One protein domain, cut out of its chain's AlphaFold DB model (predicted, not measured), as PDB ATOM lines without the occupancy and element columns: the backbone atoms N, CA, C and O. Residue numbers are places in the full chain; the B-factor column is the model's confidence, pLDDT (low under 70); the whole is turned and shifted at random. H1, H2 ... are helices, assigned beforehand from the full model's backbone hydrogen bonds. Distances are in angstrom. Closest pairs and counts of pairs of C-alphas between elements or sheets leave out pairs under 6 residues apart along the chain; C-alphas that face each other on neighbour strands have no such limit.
ATOM      1  N   ASN A 103      -8.818 -38.763  24.439       89.81
ATOM      2  CA  ASN A 103      -9.419 -38.919  23.114       89.81
ATOM      3  C   ASN A 103     -10.203 -37.672  22.688       89.81
ATOM      4  O   ASN A 103     -10.112 -37.272  21.531       89.81
ATOM      5  N   SER A 104     -10.907 -37.004  23.608       88.31
ATOM      6  CA  SER A 104     -11.592 -35.746  23.279       88.31
ATOM      7  C   SER A 104     -10.621 -34.580  23.080       88.31
ATOM      8  O   SER A 104     -10.929 -33.643  22.351       88.31
ATOM      9  N   PHE A 105      -9.424 -34.639  23.670       87.94
ATOM     10  CA  PHE A 105      -8.328 -33.723  23.355       87.94
ATOM     11  C   PHE A 105      -7.654 -34.039  22.004       87.94
ATOM     12  O   PHE A 105      -7.162 -33.132  21.334       87.94
ATOM     13  N   LEU A 106      -7.625 -35.296  21.571       86.44
ATOM     14  CA  LEU A 106      -7.124 -35.672  20.245       86.44
ATOM     15  C   LEU A 106      -8.113 -35.298  19.132       86.44
ATOM     16  O   LEU A 106      -7.704 -35.006  18.008       86.44
ATOM     17  N   GLN A 107      -9.406 -35.280  19.454       80.94
ATOM     18  CA  GLN A 107     -10.484 -34.875  18.559       80.94
ATOM     19  C   GLN A 107     -10.710 -33.352  18.614       80.94
ATOM     20  O   GLN A 107     -10.519 -32.687  19.639       80.94
ATOM     21  N   ILE A 108     -11.089 -32.756  17.482       71.00
ATOM     22  CA  ILE A 108     -11.414 -31.327  17.387       71.00
ATOM     23  C   ILE A 108     -12.857 -31.215  16.886       71.00
ATOM     24  O   ILE A 108     -13.152 -31.358  15.710       71.00
ATOM     25  N   ASN A 109     -13.783 -30.987  17.815       59.22
ATOM     26  CA  ASN A 109     -15.217 -31.265  17.649       59.22
ATOM     27  C   ASN A 109     -16.014 -30.298  16.746       59.22
ATOM     28  O   ASN A 109     -17.222 -30.173  16.918       59.22
ATOM     29  N   SER A 110     -15.405 -29.601  15.786       62.69
ATOM     30  CA  SER A 110     -16.171 -28.752  14.857       62.69
ATOM     31  C   SER A 110     -15.779 -29.037  13.417       62.69
ATOM     32  O   SER A 110     -14.631 -28.803  13.056       62.69
ATOM     33  N   SER A 111     -16.727 -29.495  12.600       62.88
ATOM     34  CA  SER A 111     -16.520 -29.962  11.218       62.88
ATOM     35  C   SER A 111     -15.767 -28.965  10.324       62.88
ATOM     36  O   SER A 111     -14.803 -29.347   9.662       62.88
ATOM     37  N   ASN A 112     -16.126 -27.677  10.363       63.91
ATOM     38  CA  ASN A 112     -15.464 -26.646   9.550       63.91
ATOM     39  C   ASN A 112     -14.062 -26.286  10.063       63.91
ATOM     40  O   ASN A 112     -13.121 -26.180   9.275       63.91
ATOM     41  N   THR A 113     -13.884 -26.158  11.382       64.94
ATOM     42  CA  THR A 113     -12.556 -25.905  11.964       64.94
ATOM     43  C   THR A 113     -11.664 -27.139  11.838       64.94
ATOM     44  O   THR A 113     -10.468 -26.987  11.665       64.94
ATOM     45  N   MET A 114     -12.213 -28.359  11.856       66.69
ATOM     46  CA  MET A 114     -11.465 -29.618  11.745       66.69
ATOM     47  C   MET A 114     -10.743 -29.708  10.402       66.69
ATOM     48  O   MET A 114      -9.573 -30.073  10.376       66.69
ATOM     49  N   LYS A 115     -11.401 -29.333   9.296       70.56
ATOM     50  CA  LYS A 115     -10.763 -29.336   7.973       70.56
ATOM     51  C   LYS A 115      -9.594 -28.352   7.922       70.56
ATOM     52  O   LYS A 115      -8.488 -28.746   7.577       70.56
ATOM     53  N   GLN A 116      -9.811 -27.113   8.366       72.31
ATOM     54  CA  GLN A 116      -8.762 -26.086   8.404       72.31
ATOM     55  C   GLN A 116      -7.615 -26.463   9.351       72.31
ATOM     56  O   GLN A 116      -6.447 -26.278   9.028       72.31
ATOM     57  N   VAL A 117      -7.939 -27.032  10.511       71.25
ATOM     58  CA  VAL A 117      -6.959 -27.511  11.486       71.25
ATOM     59  C   VAL A 117      -6.148 -28.671  10.916       71.25
ATOM     60  O   VAL A 117      -4.926 -28.639  11.006       71.25
ATOM     61  N   ASN A 118      -6.790 -29.671  10.314       71.69
ATOM     62  CA  ASN A 118      -6.101 -30.814   9.717       71.69
ATOM     63  C   ASN A 118      -5.235 -30.384   8.528       71.69
ATOM     64  O   ASN A 118      -4.115 -30.863   8.393       71.69
ATOM     65  N   GLU A 119      -5.702 -29.444   7.703       75.50
ATOM     66  CA  GLU A 119      -4.899 -28.850   6.630       75.50
ATOM     67  C   GLU A 119      -3.681 -28.101   7.184       75.50
ATOM     68  O   GLU A 119      -2.573 -28.266   6.675       75.50
ATOM     69  N   LEU A 120      -3.849 -27.311   8.249       73.38
ATOM     70  CA  LEU A 120      -2.732 -26.635   8.911       73.38
ATOM     71  C   LEU A 120      -1.779 -27.628   9.581       73.38
ATOM     72  O   LEU A 120      -0.567 -27.443   9.488       73.38
ATOM     73  N   TYR A 121      -2.281 -28.700  10.199       75.00
ATOM     74  CA  TYR A 121      -1.441 -29.775  10.728       75.00
ATOM     75  C   TYR A 121      -0.644 -30.445   9.615       75.00
ATOM     76  O   TYR A 121       0.573 -30.571   9.733       75.00
ATOM     77  N   ALA A 122      -1.300 -30.810   8.515       72.50
ATOM     78  CA  ALA A 122      -0.657 -31.434   7.368       72.50
ATOM     79  C   ALA A 122       0.382 -30.513   6.711       72.50
ATOM     80  O   ALA A 122       1.396 -31.002   6.229       72.50
ATOM     81  N   LYS A 123       0.169 -29.190   6.705       74.44
ATOM     82  CA  LYS A 123       1.126 -28.218   6.149       74.44
ATOM     83  C   LYS A 123       2.306 -27.947   7.081       74.44
ATOM     84  O   LYS A 123       3.448 -27.978   6.643       74.44
ATOM     85  N   VAL A 124       2.041 -27.672   8.358       71.00
ATOM     86  CA  VAL A 124       3.060 -27.214   9.322       71.00
ATOM     87  C   VAL A 124       3.834 -28.384   9.929       71.00
ATOM     88  O   VAL A 124       5.013 -28.257  10.244       71.00
ATOM     89  N   TYR A 125       3.177 -29.530  10.096       70.88
ATOM     90  CA  TYR A 125       3.686 -30.649  10.881       70.88
ATOM     91  C   TYR A 125       3.740 -31.958  10.087       70.88
ATOM     92  O   TYR A 125       3.818 -33.015  10.705       70.88
ATOM     93  N   LYS A 126       3.761 -31.923   8.745       70.50
ATOM     94  CA  LYS A 126       3.825 -33.129   7.889       70.50
ATOM     95  C   LYS A 126       4.918 -34.117   8.306       70.50
ATOM     96  O   LYS A 126       4.704 -35.321   8.289       70.50
ATOM     97  N   SER A 127       6.081 -33.598   8.702       68.31
ATOM     98  CA  SER A 127       7.222 -34.400   9.162       68.31
ATOM     99  C   SER A 127       7.043 -34.982  10.565       68.31
ATOM    100  O   SER A 127       7.701 -35.959  10.901       68.31
ATOM    101  N   LYS A 128       6.166 -34.394  11.389       67.50
ATOM    102  CA  LYS A 128       5.912 -34.801  12.781       67.50
ATOM    103  C   LYS A 128       4.610 -35.594  12.955       67.50
ATOM    104  O   LYS A 128       4.464 -36.279  13.959       67.50
ATOM    105  N   LEU A 129       3.669 -35.490  12.014       68.88
ATOM    106  CA  LEU A 129       2.347 -36.124  12.039       68.88
ATOM    107  C   LEU A 129       2.078 -36.820  10.692       68.88
ATOM    108  O   LEU A 129       1.413 -36.245   9.824       68.88
ATOM    109  N   PRO A 130       2.571 -38.053  10.497       64.81
ATOM    110  CA  PRO A 130       2.489 -38.744   9.209       64.81
ATOM    111  C   PRO A 130       1.049 -39.043   8.764       64.81
ATOM    112  O   PRO A 130       0.800 -39.202   7.574       64.81
ATOM    113  N   GLN A 131       0.092 -39.091   9.700       68.38
ATOM    114  CA  GLN A 131      -1.303 -39.466   9.435       68.38
ATOM    115  C   GLN A 131      -2.272 -38.264   9.438       68.38
ATOM    116  O   GLN A 131      -3.483 -38.440   9.537       68.38
ATOM    117  N   CYS A 132      -1.751 -37.032   9.332       70.06
ATOM    118  CA  CYS A 132      -2.504 -35.768   9.207       70.06
ATOM    119  C   CYS A 132      -3.517 -35.445  10.329       70.06
ATOM    120  O   CYS A 132      -4.225 -34.442  10.241       70.06
ATOM    121  N   CYS A 133      -3.586 -36.239  11.399       76.25
ATOM    122  CA  CYS A 133      -4.390 -35.945  12.582       76.25
ATOM    123  C   CYS A 133      -3.690 -36.413  13.866       76.25
ATOM    124  O   CYS A 133      -2.872 -37.337  13.850       76.25
ATOM    125  N   LEU A 134      -4.027 -35.776  14.991       83.44
ATOM    126  CA  LEU A 134      -3.455 -36.115  16.299       83.44
ATOM    127  C   LEU A 134      -3.892 -37.501  16.778       83.44
ATOM    128  O   LEU A 134      -3.097 -38.208  17.379       83.44
ATOM    129  N   TYR A 135      -5.134 -37.909  16.498       85.56
ATOM    130  CA  TYR A 135      -5.656 -39.192  16.971       85.56
ATOM    131  C   TYR A 135      -4.902 -40.383  16.377       85.56
ATOM    132  O   TYR A 135      -4.412 -41.230  17.117       85.56
ATOM    133  N   CYS A 136      -4.764 -40.434  15.052       85.12
ATOM    134  CA  CYS A 136      -4.084 -41.543  14.394       85.12
ATOM    135  C   CYS A 136      -2.556 -41.447  14.539       85.12
ATOM    136  O   CYS A 136      -1.877 -42.462  14.499       85.12
ATOM    137  N   SER A 137      -2.007 -40.253  14.799       87.00
ATOM    138  CA  SER A 137      -0.583 -40.098  15.138       87.00
ATOM    139  C   SER A 137      -0.273 -40.360  16.619       87.00
ATOM    140  O   SER A 137       0.897 -40.375  16.982       87.00
ATOM    141  N   SER A 138      -1.294 -40.541  17.467       91.88
ATOM    142  CA  SER A 138      -1.125 -40.798  18.899       91.88
ATOM    143  C   SER A 138      -0.488 -42.164  19.135       91.88
ATOM    144  O   SER A 138      -0.902 -43.161  18.542       91.88
ATOM    145  N   ILE A 139       0.447 -42.243  20.071       93.62
ATOM    146  CA  ILE A 139       1.028 -43.474  20.596       93.62
ATOM    147  C   ILE A 139      -0.056 -44.329  21.261       93.62
ATOM    148  O   ILE A 139       0.013 -45.555  21.222       93.62
ATOM    149  N   SER A 140      -1.095 -43.705  21.830       90.38
ATOM    150  CA  SER A 140      -2.243 -44.424  22.394       90.38
ATOM    151  C   SER A 140      -3.184 -45.008  21.331       90.38
ATOM    152  O   SER A 140      -4.126 -45.721  21.683       90.38
ATOM    153  N   CYS A 141      -2.980 -44.699  20.045       90.12
ATOM    154  CA  CYS A 141      -3.711 -45.341  18.960       90.12
ATOM    155  C   CYS A 141      -3.331 -46.832  18.909       90.12
ATOM    156  O   CYS A 141      -2.138 -47.143  18.895       90.12
ATOM    157  N   PRO A 142      -4.295 -47.771  18.819       88.75
ATOM    158  CA  PRO A 142      -3.991 -49.202  18.773       88.75
ATOM    159  C   PRO A 142      -3.000 -49.611  17.675       88.75
ATOM    160  O   PRO A 142      -2.250 -50.558  17.870       88.75
ATOM    161  N   ALA A 143      -2.970 -48.888  16.550       90.69
ATOM    162  CA  ALA A 143      -2.046 -49.151  15.445       90.69
ATOM    163  C   ALA A 143      -0.584 -48.762  15.750       90.69
ATOM    164  O   ALA A 143       0.324 -49.291  15.115       90.69
ATOM    165  N   ASN A 144      -0.357 -47.854  16.706       92.56
ATOM    166  CA  ASN A 144       0.973 -47.345  17.061       92.56
ATOM    167  C   ASN A 144       1.468 -47.870  18.414       92.56
ATOM    168  O   ASN A 144       2.652 -47.739  18.736       92.56
ATOM    169  N   TRP A 145       0.577 -48.441  19.227       94.88
ATOM    170  CA  TRP A 145       0.953 -48.992  20.517       94.88
ATOM    171  C   TRP A 145       1.770 -50.270  20.343       94.88
ATOM    172  O   TRP A 145       1.421 -51.162  19.571       94.88
ATOM    173  N   SER A 146       2.830 -50.405  21.131       95.31
ATOM    174  CA  SER A 146       3.569 -51.656  21.243       95.31
ATOM    175  C   SER A 146       4.053 -51.863  22.676       95.31
ATOM    176  O   SER A 146       4.195 -50.893  23.425       95.31
ATOM    177  N   PRO A 147       4.387 -53.102  23.075       95.00
ATOM    178  CA  PRO A 147       4.921 -53.364  24.404       95.00
ATOM    179  C   PRO A 147       6.219 -52.617  24.717       95.00
ATOM    180  O   PRO A 147       6.598 -52.585  25.880       95.00
ATOM    181  N   SER A 148       6.944 -52.041  23.755       95.12
ATOM    182  CA  SER A 148       8.137 -51.231  24.049       95.12
ATOM    183  C   SER A 148       7.793 -49.804  24.497       95.12
ATOM    184  O   SER A 148       8.605 -49.174  25.173       95.12
ATOM    185  N   VAL A 149       6.579 -49.327  24.204       95.75
ATOM    186  CA  VAL A 149       6.075 -48.011  24.608       95.75
ATOM    187  C   VAL A 149       5.828 -47.964  26.113       95.75
ATOM    188  O   VAL A 149       5.233 -48.872  26.691       95.75
ATOM    189  N   LYS A 150       6.264 -46.880  26.753       95.56
ATOM    190  CA  LYS A 150       6.094 -46.612  28.184       95.56
ATOM    191  C   LYS A 150       5.123 -45.450  28.426       95.56
ATOM    192  O   LYS A 150       4.945 -44.577  27.579       95.56
ATOM    193  N   LEU A 151       4.576 -45.368  29.634       95.38
ATOM    194  CA  LEU A 151       3.744 -44.276  30.141       95.38
ATOM    195  C   LEU A 151       4.432 -42.916  29.995       95.38
ATOM    196  O   LEU A 151       3.786 -41.944  29.613       95.38
ATOM    197  N   ILE A 152       5.753 -42.845  30.207       94.19
ATOM    198  CA  ILE A 152       6.517 -41.608  29.991       94.19
ATOM    199  C   ILE A 152       6.437 -41.116  28.537       94.19
ATOM    200  O   ILE A 152       6.397 -39.909  28.308       94.19
ATOM    201  N   ASN A 153       6.350 -42.018  27.552       95.00
ATOM    202  CA  ASN A 153       6.186 -41.623  26.152       95.00
ATOM    203  C   ASN A 153       4.819 -40.970  25.926       95.00
ATOM    204  O   ASN A 153       4.743 -39.944  25.257       95.00
ATOM    205  N   VAL A 154       3.762 -41.503  26.547       94.31
ATOM    206  CA  VAL A 154       2.422 -40.897  26.495       94.31
ATOM    207  C   VAL A 154       2.422 -39.524  27.168       94.31
ATOM    208  O   VAL A 154       1.871 -38.565  26.638       94.31
ATOM    209  N   VAL A 155       3.095 -39.388  28.310       92.12
ATOM    210  CA  VAL A 155       3.255 -38.094  28.986       92.12
ATOM    211  C   VAL A 155       3.942 -37.063  28.078       92.12
ATOM    212  O   VAL A 155       3.462 -35.934  27.939       92.12
ATOM    213  N   GLN A 156       5.044 -37.444  27.431       91.88
ATOM    214  CA  GLN A 156       5.778 -36.583  26.497       91.88
ATOM    215  C   GLN A 156       4.936 -36.216  25.269       91.88
ATOM    216  O   GLN A 156       4.954 -35.067  24.815       91.88
ATOM    217  N   GLU A 157       4.161 -37.167  24.751       92.88
ATOM    218  CA  GLU A 157       3.226 -36.937  23.656       92.88
ATOM    219  C   GLU A 157       2.151 -35.922  24.040       92.88
ATOM    220  O   GLU A 157       1.931 -34.962  23.303       92.88
ATOM    221  N   VAL A 158       1.531 -36.057  25.215       91.44
ATOM    222  CA  VAL A 158       0.536 -35.098  25.715       91.44
ATOM    223  C   VAL A 158       1.105 -33.679  25.728       91.44
ATOM    224  O   VAL A 158       0.449 -32.739  25.274       91.44
ATOM    225  N   GLN A 159       2.333 -33.503  26.218       88.62
ATOM    226  CA  GLN A 159       2.991 -32.195  26.230       88.62
ATOM    227  C   GLN A 159       3.250 -31.673  24.811       88.62
ATOM    228  O   GLN A 159       2.995 -30.501  24.522       88.62
ATOM    229  N   THR A 160       3.713 -32.544  23.916       88.62
ATOM    230  CA  THR A 160       3.992 -32.211  22.516       88.62
ATOM    231  C   THR A 160       2.716 -31.800  21.784       88.62
ATOM    232  O   THR A 160       2.661 -30.736  21.167       88.62
ATOM    233  N   PHE A 161       1.649 -32.584  21.915       89.19
ATOM    234  CA  PHE A 161       0.370 -32.318  21.270       89.19
ATOM    235  C   PHE A 161      -0.322 -31.085  21.849       89.19
ATOM    236  O   PHE A 161      -0.984 -30.370  21.102       89.19
ATOM    237  N   LYS A 162      -0.133 -30.760  23.136       87.44
ATOM    238  CA  LYS A 162      -0.588 -29.478  23.705       87.44
ATOM    239  C   LYS A 162       0.053 -28.283  23.003       87.44
ATOM    240  O   LYS A 162      -0.668 -27.365  22.615       87.44
ATOM    241  N   LYS A 163       1.375 -28.305  22.799       86.19
ATOM    242  CA  LYS A 163       2.096 -27.236  22.083       86.19
ATOM    243  C   LYS A 163       1.626 -27.120  20.635       86.19
ATOM    244  O   LYS A 163       1.277 -26.035  20.180       86.19
ATOM    245  N   ILE A 164       1.550 -28.255  19.943       84.12
ATOM    246  CA  ILE A 164       1.094 -28.346  18.553       84.12
ATOM    247  C   ILE A 164      -0.337 -27.802  18.411       84.12
ATOM    248  O   ILE A 164      -0.593 -26.949  17.559       84.12
ATOM    249  N   ARG A 165      -1.260 -28.226  19.284       83.75
ATOM    250  CA  ARG A 165      -2.657 -27.777  19.266       83.75
ATOM    251  C   ARG A 165      -2.789 -26.287  19.548       83.75
ATOM    252  O   ARG A 165      -3.532 -25.616  18.839       83.75
ATOM    253  N   ARG A 166      -2.057 -25.767  20.537       84.88
ATOM    254  CA  ARG A 166      -2.019 -24.330  20.828       84.88
ATOM    255  C   ARG A 166      -1.538 -23.536  19.613       84.88
ATOM    256  O   ARG A 166      -2.264 -22.673  19.144       84.88
ATOM    257  N   SER A 167      -0.403 -23.925  19.030       81.94
ATOM    258  CA  SER A 167       0.154 -23.278  17.838       81.94
ATOM    259  C   SER A 167      -0.843 -23.222  16.675       81.94
ATOM    260  O   SER A 167      -0.970 -22.192  16.017       81.94
ATOM    261  N   VAL A 168      -1.592 -24.300  16.418       80.62
ATOM    262  CA  VAL A 168      -2.597 -24.292  15.343       80.62
ATOM    263  C   VAL A 168      -3.801 -23.412  15.674       80.62
ATOM    264  O   VAL A 168      -4.273 -22.691  14.795       80.62
ATOM    265  N   ILE A 169      -4.284 -23.428  16.920       82.38
ATOM    266  CA  ILE A 169      -5.372 -22.541  17.354       82.38
ATOM    267  C   ILE A 169      -4.952 -21.076  17.210       82.38
ATOM    268  O   ILE A 169      -5.701 -20.292  16.630       82.38
ATOM    269  N   ASP A 170      -3.746 -20.726  17.655       83.56
ATOM    270  CA  ASP A 170      -3.221 -19.364  17.574       83.56
ATOM    271  C   ASP A 170      -3.128 -18.899  16.112       83.56
ATOM    272  O   ASP A 170      -3.571 -17.798  15.788       83.56
ATOM    273  N   LYS A 171      -2.675 -19.767  15.189       80.75
ATOM    274  CA  LYS A 171      -2.676 -19.470  13.742       80.75
ATOM    275  C   LYS A 171      -4.077 -19.223  13.199       80.75
ATOM    276  O   LYS A 171      -4.274 -18.287  12.431       80.75
ATOM    277  N   LEU A 172      -5.054 -20.038  13.588       81.81
ATOM    278  CA  LEU A 172      -6.434 -19.880  13.126       81.81
ATOM    279  C   LEU A 172      -7.065 -18.587  13.632       81.81
ATOM    280  O   LEU A 172      -7.771 -17.916  12.881       81.81
ATOM    281  N   LEU A 173      -6.826 -18.238  14.896       83.50
ATOM    282  CA  LEU A 173      -7.305 -16.987  15.471       83.50
ATOM    283  C   LEU A 173      -6.639 -15.786  14.794       83.50
ATOM    284  O   LEU A 173      -7.347 -14.869  14.385       83.50
ATOM    285  N   ALA A 174      -5.320 -15.834  14.585       83.38
ATOM    286  CA  ALA A 174      -4.573 -14.822  13.841       83.38
ATOM    287  C   ALA A 174      -5.157 -14.596  12.439       83.38
ATOM    288  O   ALA A 174      -5.528 -13.476  12.098       83.38
ATOM    289  N   THR A 175      -5.335 -15.666  11.659       81.75
ATOM    290  CA  THR A 175      -5.921 -15.584  10.316       81.75
ATOM    291  C   THR A 175      -7.338 -15.004  10.346       81.75
ATOM    292  O   THR A 175      -7.685 -14.190   9.495       81.75
ATOM    293  N   LYS A 176      -8.160 -15.362  11.341       84.44
ATOM    294  CA  LYS A 176      -9.505 -14.781  11.498       84.44
ATOM    295  C   LYS A 176      -9.464 -13.282  11.795       84.44
ATOM    296  O   LYS A 176     -10.284 -12.554  11.246       84.44
ATOM    297  N   ILE A 177      -8.547 -12.832  12.651       84.75
ATOM    298  CA  ILE A 177      -8.367 -11.411  12.979       84.75
ATOM    299  C   ILE A 177      -7.949 -10.650  11.722       84.75
ATOM    300  O   ILE A 177      -8.623  -9.699  11.340       84.75
ATOM    301  N   ILE A 178      -6.904 -11.107  11.036       84.44
ATOM    302  CA  ILE A 178      -6.387 -10.441   9.837       84.44
ATOM    303  C   ILE A 178      -7.474 -10.319   8.764       84.44
ATOM    304  O   ILE A 178      -7.713  -9.224   8.258       84.44
ATOM    305  N   ASN A 179      -8.204 -11.405   8.494       83.62
ATOM    306  CA  ASN A 179      -9.286 -11.397   7.511       83.62
ATOM    307  C   ASN A 179     -10.443 -10.474   7.920       83.62
ATOM    308  O   ASN A 179     -11.061  -9.850   7.065       83.62
ATOM    309  N   LYS A 180     -10.750 -10.379   9.222       87.62
ATOM    310  CA  LYS A 180     -11.811  -9.502   9.736       87.62
ATOM    311  C   LYS A 180     -11.451  -8.022   9.608       87.62
ATOM    312  O   LYS A 180     -12.338  -7.215   9.350       87.62
ATOM    313  N   TYR A 181     -10.185  -7.674   9.815       86.12
ATOM    314  CA  TYR A 181      -9.702  -6.291   9.786       86.12
ATOM    315  C   TYR A 181      -9.068  -5.894   8.444       86.12
ATOM    316  O   TYR A 181      -8.531  -4.797   8.346       86.12
ATOM    317  N   LEU A 182      -9.151  -6.759   7.420       74.88
ATOM    318  CA  LEU A 182      -8.606  -6.542   6.071       74.88
ATOM    319  C   LEU A 182      -7.140  -6.079   6.084       74.88
ATOM    320  O   LEU A 182      -6.738  -5.220   5.302       74.88
ATOM    321  N   ILE A 183      -6.340  -6.639   6.994       73.62
ATOM    322  CA  ILE A 183      -4.921  -6.291   7.096       73.62
ATOM    323  C   ILE A 183      -4.177  -6.995   5.953       73.62
ATOM    324  O   ILE A 183      -3.794  -8.160   6.072       73.62
ATOM    325  N   ASP A 184      -3.991  -6.287   4.841       69.25
ATOM    326  CA  ASP A 184      -3.242  -6.759   3.663       69.25
ATOM    327  C   ASP A 184      -1.764  -6.317   3.682       69.25
ATOM    328  O   ASP A 184      -1.054  -6.333   2.679       69.25
ATOM    329  N   ASP A 185      -1.269  -5.898   4.849       74.19
ATOM    330  CA  ASP A 185       0.133  -5.534   5.016       74.19
ATOM    331  C   ASP A 185       0.980  -6.798   5.216       74.19
ATOM    332  O   ASP A 185       1.014  -7.398   6.294       74.19
ATOM    333  N   LYS A 186       1.686  -7.210   4.159       69.38
ATOM    334  CA  LYS A 186       2.589  -8.371   4.167       69.38
ATOM    335  C   LYS A 186       3.656  -8.296   5.273       69.38
ATOM    336  O   LYS A 186       4.004  -9.333   5.839       69.38
ATOM    337  N   GLY A 187       4.134  -7.098   5.617       73.31
ATOM    338  CA  GLY A 187       5.080  -6.884   6.714       73.31
ATOM    339  C   GLY A 187       4.443  -7.135   8.082       73.31
ATOM    340  O   GLY A 187       5.065  -7.743   8.955       73.31
ATOM    341  N   PHE A 188       3.168  -6.768   8.247       71.50
ATOM    342  CA  PHE A 188       2.404  -7.104   9.448       71.50
ATOM    343  C   PHE A 188       2.227  -8.617   9.607       71.50
ATOM    344  O   PHE A 188       2.396  -9.122  10.713       71.50
ATOM    345  N   HIS A 189       1.939  -9.356   8.529       67.38
ATOM    346  CA  HIS A 189       1.834 -10.822   8.588       67.38
ATOM    347  C   HIS A 189       3.126 -11.450   9.115       67.38
ATOM    348  O   HIS A 189       3.093 -12.181  10.105       67.38
ATOM    349  N   GLU A 190       4.266 -11.150   8.493       70.69
ATOM    350  CA  GLU A 190       5.562 -11.716   8.891       70.69
ATOM    351  C   GLU A 190       5.920 -11.366  10.342       70.69
ATOM    352  O   GLU A 190       6.280 -12.259  11.117       70.69
ATOM    353  N   TYR A 191       5.719 -10.110  10.754       73.81
ATOM    354  CA  TYR A 191       5.913  -9.679  12.138       73.81
ATOM    355  C   TYR A 191       4.988 -10.425  13.112       73.81
ATOM    356  O   TYR A 191       5.449 -11.002  14.097       73.81
ATOM    357  N   PHE A 192       3.689 -10.476  12.822       69.88
ATOM    358  CA  PHE A 192       2.678 -11.059  13.701       69.88
ATOM    359  C   PHE A 192       2.869 -12.570  13.883       69.88
ATOM    360  O   PHE A 192       2.778 -13.084  15.000       69.88
ATOM    361  N   TYR A 193       3.206 -13.286  12.805       70.19
ATOM    362  CA  TYR A 193       3.575 -14.697  12.885       70.19
ATOM    363  C   TYR A 193       4.914 -14.875  13.634       70.19
ATOM    364  O   TYR A 193       5.008 -15.740  14.503       70.19
ATOM    365  N   SER A 194       5.937 -14.049  13.395       71.31
ATOM    366  CA  SER A 194       7.206 -14.167  14.137       71.31
ATOM    367  C   SER A 194       7.030 -13.979  15.654       71.31
ATOM    368  O   SER A 194       7.599 -14.733  16.441       71.31
ATOM    369  N   PHE A 195       6.163 -13.053  16.073       67.06
ATOM    370  CA  PHE A 195       5.906 -12.757  17.481       67.06
ATOM    371  C   PHE A 195       5.098 -13.858  18.189       67.06
ATOM    372  O   PHE A 195       5.363 -14.187  19.344       67.06
ATOM    373  N   LEU A 196       4.125 -14.468  17.503       63.84
ATOM    374  CA  LEU A 196       3.256 -15.496  18.090       63.84
ATOM    375  C   LEU A 196       3.890 -16.894  18.161       63.84
ATOM    376  O   LEU A 196       3.433 -17.721  18.949       63.84
ATOM    377  N   PHE A 197       4.910 -17.186  17.347       61.59
ATOM    378  CA  PHE A 197       5.398 -18.560  17.142       61.59
ATOM    379  C   PHE A 197       6.841 -18.825  17.608       61.59
ATOM    380  O   PHE A 197       7.368 -19.895  17.312       61.59
ATOM    381  N   HIS A 198       7.453 -17.913  18.376       54.44
ATOM    382  CA  HIS A 198       8.805 -18.068  18.950       54.44
ATOM    383  C   HIS A 198       8.871 -18.634  20.395       54.44
ATOM    384  O   HIS A 198       9.897 -18.491  21.058       54.44
ATOM    385  N   PHE A 199       7.833 -19.335  20.869       39.69
ATOM    386  CA  PHE A 199       7.822 -20.067  22.158       39.69
ATOM    387  C   PHE A 199       7.551 -21.580  21.983       39.69
ATOM    388  O   PHE A 199       7.204 -22.266  22.979       39.69
TER     389      PHE A 199
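AT A GLANCE: This is residues 103 to 199 of the 199 residues of an uncharacterized protein of viral metagenome (UniProt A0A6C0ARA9). One long helix, H4, is the spine; H2 crosses it, H5 folds back loosely alongside, and short H1 and H3 lie near its first half. The printed part has 97 residues with five named helices, H1 to H5 in order, and is all helix. It is loose, radius of gyration of the C-alphas 15.6 A, spanning 52 by 28 by 20 A.

IN THESE COORDINATES: Find C-alpha 103 at (-9.419, -38.919, 23.114), where H1, residues 103 to 106, begins. Next come H2, residues 111 to 124, 19.9 A long, and H3, residues 134 to 137. H4, residues 151 to 181, runs 45.1 A; H5, residues 186 to 196, runs 15.7 A to C-alpha 196 at (3.256, -15.496, 18.090).

HOW THE PARTS SIT: H2 touches H4 with residues 117 to 121 alone, at 72 degrees, only just about perpendicular; their closest C-alphas, Val 117 and Val 168, are 6.7 A apart. H5 is close to but not clearly touching H4, closest C-alphas Leu 196 and Asp 170 at 7.6 A. Every O i to N i+4 pair is within hydrogen-bond range in H4 and H5, 9 of 10 in H2; H1 and H3 are too short.

THE WHOLE: The printed part has no cut; the link H3 to H4 is long. Look for pLDDT under 70 at, among others, residues 109 to 114.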